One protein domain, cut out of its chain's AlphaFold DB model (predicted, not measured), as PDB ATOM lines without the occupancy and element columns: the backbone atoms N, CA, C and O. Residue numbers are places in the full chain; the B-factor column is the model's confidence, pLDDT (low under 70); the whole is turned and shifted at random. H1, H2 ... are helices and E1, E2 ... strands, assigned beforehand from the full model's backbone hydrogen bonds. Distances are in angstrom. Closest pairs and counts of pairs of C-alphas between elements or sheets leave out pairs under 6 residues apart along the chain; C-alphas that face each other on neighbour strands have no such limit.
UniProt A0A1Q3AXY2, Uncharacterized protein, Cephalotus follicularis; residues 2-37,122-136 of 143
ATOM      1  N   VAL A   2     -34.806  36.409  23.005       33.34
ATOM      2  CA  VAL A   2     -34.981  37.796  23.469       33.34
ATOM      3  C   VAL A   2     -33.915  37.998  24.542       33.34
ATOM      4  O   VAL A   2     -34.089  37.568  25.679       33.34
ATOM      5  N   SER A   3     -32.730  38.441  24.120       37.25
ATOM      6  CA  SER A   3     -31.516  38.379  24.933       37.25
ATOM      7  C   SER A   3     -31.537  39.407  26.064       37.25
ATOM      8  O   SER A   3     -31.940  40.547  25.863       37.25
ATOM      9  N   ALA A   4     -31.131  38.951  27.252       37.03
ATOM     10  CA  ALA A   4     -30.253  39.537  28.279       37.03
ATOM     11  C   ALA A   4     -30.145  41.066  28.533       37.03
ATOM     12  O   ALA A   4     -29.659  41.440  29.593       37.03
ATOM     13  N   GLN A   5     -30.592  41.973  27.663       41.88
ATOM     14  CA  GLN A   5     -30.527  43.426  27.884       41.88
ATOM     15  C   GLN A   5     -31.505  43.924  28.961       41.88
ATOM     16  O   GLN A   5     -31.274  44.969  29.565       41.88
ATOM     17  N   ASN A   6     -32.581  43.179  29.243       42.44
ATOM     18  CA  ASN A   6     -33.560  43.565  30.267       42.44
ATOM     19  C   ASN A   6     -33.124  43.252  31.710       42.44
ATOM     20  O   ASN A   6     -33.722  43.794  32.636       42.44
ATOM     21  N   GLU A   7     -32.101  42.417  31.929       42.53
ATOM     22  CA  GLU A   7     -31.591  42.147  33.285       42.53
ATOM     23  C   GLU A   7     -30.698  43.277  33.817       42.53
ATOM     24  O   GLU A   7     -30.592  43.458  35.029       42.53
ATOM     25  N   GLU A   8     -30.104  44.088  32.935       56.03
ATOM     26  CA  GLU A   8     -29.175  45.164  33.315       56.03
ATOM     27  C   GLU A   8     -29.870  46.315  34.072       56.03
ATOM     28  O   GLU A   8     -29.224  47.099  34.768       56.03
ATOM     29  N   PHE A   9     -31.202  46.400  34.000       64.00
ATOM     30  CA  PHE A   9     -31.989  47.451  34.647       64.00
ATOM     31  C   PHE A   9     -33.152  46.894  35.457       64.00
ATOM     32  O   PHE A   9     -34.255  47.405  35.347       64.00
ATOM     33  N   ALA A  10     -32.924  45.872  36.282       78.44
ATOM     34  CA  ALA A  10     -33.912  45.414  37.256       78.44
ATOM     35  C   ALA A  10     -33.494  45.778  38.689       78.44
ATOM     36  O   ALA A  10     -32.355  45.559  39.101       78.44
ATOM     37  N   ILE A  11     -34.433  46.299  39.478       86.62
ATOM     38  CA  ILE A  11     -34.271  46.409  40.936       86.62
ATOM     39  C   ILE A  11     -34.764  45.102  41.540       86.62
ATOM     40  O   ILE A  11     -35.787  44.577  41.113       86.62
ATOM     41  N   SER A  12     -34.062  44.564  42.535       89.38
ATOM     42  CA  SER A  12     -34.519  43.363  43.235       89.38
ATOM     43  C   SER A  12     -34.496  43.529  44.748       89.38
ATOM     44  O   SER A  12     -33.721  44.311  45.300       89.38
ATOM     45  N   SER A  13     -35.377  42.791  45.414       87.19
ATOM     46  CA  SER A  13     -35.446  42.675  46.869       87.19
ATOM     47  C   SER A  13     -35.853  41.252  47.248       87.19
ATOM     48  O   SER A  13     -36.386  40.520  46.416       87.19
ATOM     49  N   SER A  14     -35.607  40.845  48.491       91.56
ATOM     50  CA  SER A  14     -35.953  39.509  48.985       91.56
ATOM     51  C   SER A  14     -36.905  39.609  50.169       91.56
ATOM     52  O   SER A  14     -36.607  40.284  51.151       91.56
ATOM     53  N   VAL A  15     -38.031  38.898  50.107       91.25
ATOM     54  CA  VAL A  15     -39.037  38.822  51.175       91.25
ATOM     55  C   VAL A  15     -39.265  37.352  51.507       91.25
ATOM     56  O   VAL A  15     -39.599  36.566  50.627       91.25
ATOM     57  N   LYS A  16     -39.061  36.957  52.772       94.12
ATOM     58  CA  LYS A  16     -39.210  35.558  53.238       94.12
ATOM     59  C   LYS A  16     -38.444  34.528  52.381       94.12
ATOM     60  O   LYS A  16     -38.937  33.439  52.117       94.12
ATOM     61  N   GLY A  17     -37.246  34.885  51.916       91.56
ATOM     62  CA  GLY A  17     -36.422  34.021  51.059       91.56
ATOM     63  C   GLY A  17     -36.820  34.006  49.578       91.56
ATOM     64  O   GLY A  17     -36.077  33.464  48.764       91.56
ATOM     65  N   GLN A  18     -37.927  34.649  49.198       93.31
ATOM     66  CA  GLN A  18     -38.336  34.801  47.807       93.31
ATOM     67  C   GLN A  18     -37.812  36.114  47.231       93.31
ATOM     68  O   GLN A  18     -37.971  37.178  47.830       93.31
ATOM     69  N   ARG A  19     -37.190  36.044  46.051       90.25
ATOM     70  CA  ARG A  19     -36.665  37.216  45.347       90.25
ATOM     71  C   ARG A  19     -37.738  37.822  44.452       90.25
ATOM     72  O   ARG A  19     -38.382  37.112  43.688       90.25
ATOM     73  N   ILE A  20     -37.902  39.131  44.549       90.69
ATOM     74  CA  ILE A  20     -38.843  39.937  43.780       90.69
ATOM     75  C   ILE A  20     -38.025  40.868  42.892       90.69
ATOM     76  O   ILE A  20     -37.035  41.443  43.349       90.69
ATOM     77  N   TYR A  21     -38.450  41.018  41.642       90.12
ATOM     78  CA  TYR A  21     -37.821  41.886  40.654       90.12
ATOM     79  C   TYR A  21     -38.797  42.972  40.209       90.12
ATOM     80  O   TYR A  21     -39.992  42.726  40.063       90.12
ATOM     81  N   LEU A  22     -38.265  44.161  39.964       90.88
ATOM     82  CA  LEU A  22     -38.940  45.274  39.322       90.88
ATOM     83  C   LEU A  22     -38.166  45.606  38.046       90.88
ATOM     84  O   LEU A  22     -37.073  46.171  38.115       90.88
ATOM     85  N   ASP A  23     -38.732  45.229  36.902       91.06
ATOM     86  CA  ASP A  23     -38.275  45.650  35.579       91.06
ATOM     87  C   ASP A  23     -39.193  46.753  35.012       91.06
ATOM     88  O   ASP A  23     -40.211  47.116  35.616       91.06
ATOM     89  N   ALA A  24     -38.841  47.315  33.853       90.12
ATOM     90  CA  ALA A  24     -39.581  48.441  33.281       90.12
ATOM     91  C   ALA A  24     -41.004  48.045  32.845       90.12
ATOM     92  O   ALA A  24     -41.909  48.876  32.895       90.12
ATOM     93  N   ARG A  25     -41.229  46.774  32.482       91.75
ATOM     94  CA  ARG A  25     -42.548  46.249  32.093       91.75
ATOM     95  C   ARG A  25     -43.452  46.092  33.307       91.75
ATOM     96  O   ARG A  25     -44.612  46.490  33.257       91.75
ATOM     97  N   ILE A  26     -42.919  45.551  34.403       93.38
ATOM     98  CA  ILE A  26     -43.629  45.442  35.682       93.38
ATOM     99  C   ILE A  26     -43.982  46.843  36.186       93.38
ATOM    100  O   ILE A  26     -45.126  47.078  36.567       93.38
ATOM    101  N   LEU A  27     -43.042  47.792  36.124       92.38
ATOM    102  CA  LEU A  27     -43.296  49.179  36.514       92.38
ATOM    103  C   LEU A  27     -44.404  49.822  35.666       92.38
ATOM    104  O   LEU A  27     -45.304  50.453  36.216       92.38
ATOM    105  N   ALA A  28     -44.373  49.626  34.346       93.62
ATOM    106  CA  ALA A  28     -45.416  50.114  33.446       93.62
ATOM    107  C   ALA A  28     -46.797  49.532  33.790       93.62
ATOM    108  O   ALA A  28     -47.783  50.263  33.824       93.62
ATOM    109  N   SER A  29     -46.843  48.233  34.106       95.31
ATOM    110  CA  SER A  29     -48.060  47.532  34.524       95.31
ATOM    111  C   SER A  29     -48.635  48.102  35.825       95.31
ATOM    112  O   SER A  29     -49.822  48.407  35.882       95.31
ATOM    113  N   ILE A  30     -47.789  48.326  36.840       94.50
ATOM    114  CA  ILE A  30     -48.192  48.913  38.131       94.50
ATOM    115  C   ILE A  30     -48.768  50.323  37.950       94.50
ATOM    116  O   ILE A  30     -49.747  50.680  38.597       94.50
ATOM    117  N   LEU A  31     -48.144  51.133  37.094       93.62
ATOM    118  CA  LEU A  31     -48.538  52.524  36.872       93.62
ATOM    119  C   LEU A  31     -49.665  52.682  35.842       93.62
ATOM    120  O   LEU A  31     -50.117  53.802  35.623       93.62
ATOM    121  N   HIS A  32     -50.099  51.594  35.203       94.94
ATOM    122  CA  HIS A  32     -51.053  51.612  34.094       94.94
ATOM    123  C   HIS A  32     -50.641  52.558  32.947       94.94
ATOM    124  O   HIS A  32     -51.465  53.286  32.395       94.94
ATOM    125  N   ILE A  33     -49.357  52.534  32.572       92.69
ATOM    126  CA  ILE A  33     -48.797  53.316  31.456       92.69
ATOM    127  C   ILE A  33     -48.186  52.411  30.385       92.69
ATOM    128  O   ILE A  33     -47.923  51.229  30.612       92.69
ATOM    129  N   THR A  34     -47.945  52.961  29.196       90.00
ATOM    130  CA  THR A  34     -47.360  52.206  28.086       90.00
ATOM    131  C   THR A  34     -45.873  51.922  28.307       90.00
ATOM    132  O   THR A  34     -45.113  52.734  28.833       90.00
ATOM    133  N   HIS A  35     -45.445  50.740  27.864       89.44
ATOM    134  CA  HIS A  35     -44.044  50.319  27.799       89.44
ATOM    135  C   HIS A  35     -43.598  50.274  26.325       89.44
ATOM    136  O   HIS A  35     -43.197  49.236  25.795       89.44
ATOM    137  N   THR A  36     -43.768  51.397  25.627       86.12
ATOM    138  CA  THR A  36     -43.495  51.574  24.189       86.12
ATOM    139  C   THR A  36     -42.626  52.811  23.948       86.12
ATOM    140  O   THR A  36     -42.277  53.529  24.886       86.12
ATOM    141  N   GLY A  37     -42.244  53.050  22.693       86.69
ATOM    142  CA  GLY A  37     -41.418  54.190  22.302       86.69
ATOM    143  C   GLY A  37     -39.920  53.899  22.346       86.69
ATOM    144  O   GLY A  37     -39.489  52.752  22.437       86.69
ATOM    145  N   CYS A 122     -39.930  55.514  26.131       90.31
ATOM    146  CA  CYS A 122     -40.288  54.587  27.199       90.31
ATOM    147  C   CYS A 122     -40.074  55.233  28.580       90.31
ATOM    148  O   CYS A 122     -39.007  55.129  29.190       90.31
ATOM    149  N   PHE A 123     -41.100  55.921  29.084       89.19
ATOM    150  CA  PHE A 123     -41.070  56.577  30.392       89.19
ATOM    151  C   PHE A 123     -40.817  55.617  31.576       89.19
ATOM    152  O   PHE A 123     -39.967  55.951  32.408       89.19
ATOM    153  N   PRO A 124     -41.419  54.404  31.644       91.12
ATOM    154  CA  PRO A 124     -41.100  53.432  32.697       91.12
ATOM    155  C   PRO A 124     -39.606  53.102  32.777       91.12
ATOM    156  O   PRO A 124     -39.049  52.969  33.865       91.12
ATOM    157  N   LEU A 125     -38.925  53.015  31.631       88.69
ATOM    158  CA  LEU A 125     -37.491  52.746  31.600       88.69
ATOM    159  C   LEU A 125     -36.683  53.903  32.207       88.69
ATOM    160  O   LEU A 125     -35.743  53.659  32.966       88.69
ATOM    161  N   LEU A 126     -37.054  55.156  31.916       87.56
ATOM    162  CA  LEU A 126     -36.411  56.336  32.510       87.56
ATOM    163  C   LEU A 126     -36.608  56.389  34.031       87.56
ATOM    164  O   LEU A 126     -35.654  56.656  34.772       87.56
ATOM    165  N   MET A 127     -37.820  56.082  34.502       89.06
ATOM    166  CA  MET A 127     -38.117  55.984  35.931       89.06
ATOM    167  C   MET A 127     -37.253  54.912  36.592       89.06
ATOM    168  O   MET A 127     -36.562  55.190  37.572       89.06
ATOM    169  N   LEU A 128     -37.215  53.709  36.019       89.25
ATOM    170  CA  LEU A 128     -36.473  52.590  36.585       89.25
ATOM    171  C   LEU A 128     -34.971  52.870  36.678       89.25
ATOM    172  O   LEU A 128     -34.355  52.595  37.703       89.25
ATOM    173  N   LYS A 129     -34.380  53.498  35.660       84.94
ATOM    174  CA  LYS A 129     -32.978  53.949  35.690       84.94
ATOM    175  C   LYS A 129     -32.712  54.937  36.821       84.94
ATOM    176  O   LYS A 129     -31.685  54.847  37.493       84.94
ATOM    177  N   THR A 130     -33.633  55.876  37.028       84.56
ATOM    178  CA  THR A 130     -33.543  56.867  38.106       84.56
ATOM    179  C   THR A 130     -33.629  56.180  39.467       84.56
ATOM    180  O   THR A 130     -32.812  56.459  40.345       84.56
ATOM    181  N   MET A 131     -34.540  55.215  39.622       87.62
ATOM    182  CA  MET A 131     -34.654  54.399  40.832       87.62
ATOM    183  C   MET A 131     -33.384  53.573  41.081       87.62
ATOM    184  O   MET A 131     -32.881  53.569  42.202       87.62
ATOM    185  N   VAL A 132     -32.812  52.933  40.051       85.50
ATOM    186  CA  VAL A 132     -31.540  52.191  40.147       85.50
ATOM    187  C   VAL A 132     -30.417  53.122  40.598       85.50
ATOM    188  O   VAL A 132     -29.681  52.791  41.522       85.50
ATOM    189  N   ARG A 133     -30.315  54.321  40.012       81.31
ATOM    190  CA  ARG A 133     -29.323  55.325  40.417       81.31
ATOM    191  C   ARG A 133     -29.487  55.718  41.886       81.31
ATOM    192  O   ARG A 133     -28.494  55.724  42.606       81.31
ATOM    193  N   ALA A 134     -30.706  56.024  42.327       81.31
ATOM    194  CA  ALA A 134     -30.982  56.373  43.720       81.31
ATOM    195  C   ALA A 134     -30.644  55.212  44.674       81.31
ATOM    196  O   ALA A 134     -30.009  55.420  45.705       81.31
ATOM    197  N   PHE A 135     -30.980  53.976  44.290       80.88
ATOM    198  CA  PHE A 135     -30.666  52.773  45.057       80.88
ATOM    199  C   PHE A 135     -29.156  52.499  45.153       80.88
ATOM    200  O   PHE A 135     -28.666  52.090  46.206       80.88
ATOM    201  N   SER A 136     -28.395  52.727  44.078       76.94
ATOM    202  CA  SER A 136     -26.936  52.557  44.069       76.94
ATOM    203  C   SER A 136     -26.202  53.671  44.822       76.94
ATOM    204  O   SER A 136     -25.135  53.424  45.380       76.94
TER     205      SER A 136
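What this domain is: This is residues 2 to 37 and 122 to 136 of the 143 residues of an uncharacterized protein of Cephalotus follicularis (UniProt A0A1Q3AXY2). A narrow two-stranded hairpin, E1 and E2, reaches out at one side with its turn end, residues 14 to 19, sticking out free, and near its other end two helices, H1 and H2, meet about perpendicular to each other. An unnamed tail, residues 2 to 10, leads into E1, and the shorter helix H1 follows E2 directly. The printed part has 51 residues with two named strands and two named helices, in the order E1, E2, H1, H2, and the sheet, E1 - E2, is antiparallel. The class is mixed, helices and strands. The whole is only just compact, close to loose, with a radius of gyration of the C-alphas of 11.4 A and spans of 35 by 26 by 22 A.

Where its parts are: E1 is residues 11 to 15, 13.6 A from first to last C-alpha, and begins with C-alpha 11 at (-34.271, 46.409, 40.936). E2 is residues 18 to 22, 13.5 A long. H1 is residues 24 to 31, 10.5 A long, with C-alpha 24 at (-39.581, 48.441, 33.281). H2, the longest helix, is residues 123 to 136, 20.1 A long, and ends with C-alpha 136 at (-26.936, 52.557, 44.069).

How they stand to each other: E1 and E2 form a hairpin, antiparallel, with 154 degrees between their directions. The C-alphas of Ser 12 and Tyr 21 face each other at 4.4 A. N 13 and O 20 are within hydrogen-bond range at 3.0 A, and so are N 22 and O 11 at 2.8 A. The closest C-alphas of E1 and H2 are those of Ile 11 and Val 132, 6.4 A apart. E2 and H2 are apart, but only just, at 8.2 A. E1 and H1 are apart. H1 and H2 touch, H2 with residues 124 to 128 alone, and their closest C-alphas are those of Ala 24 and Leu 125, 5.1 A apart. Their lines stand about perpendicular, at 75 degrees. In H1 and H2 every O i to N i+4 pair is within hydrogen-bond range.

The domain as a whole: The two C-alphas farthest apart are those of Lys 16 and Gly 37, at 36.2 A. Residues 38 to 121 of the chain are not printed, and C-alphas 37 and 122 are 5.0 A apart across this cut, which lies in the link from H1 to H2. The links from E1 to E2 and from E2 to H1 are tight. The mean pLDDT of the printed part is 82.0, and residues 2 to 9 are under 70.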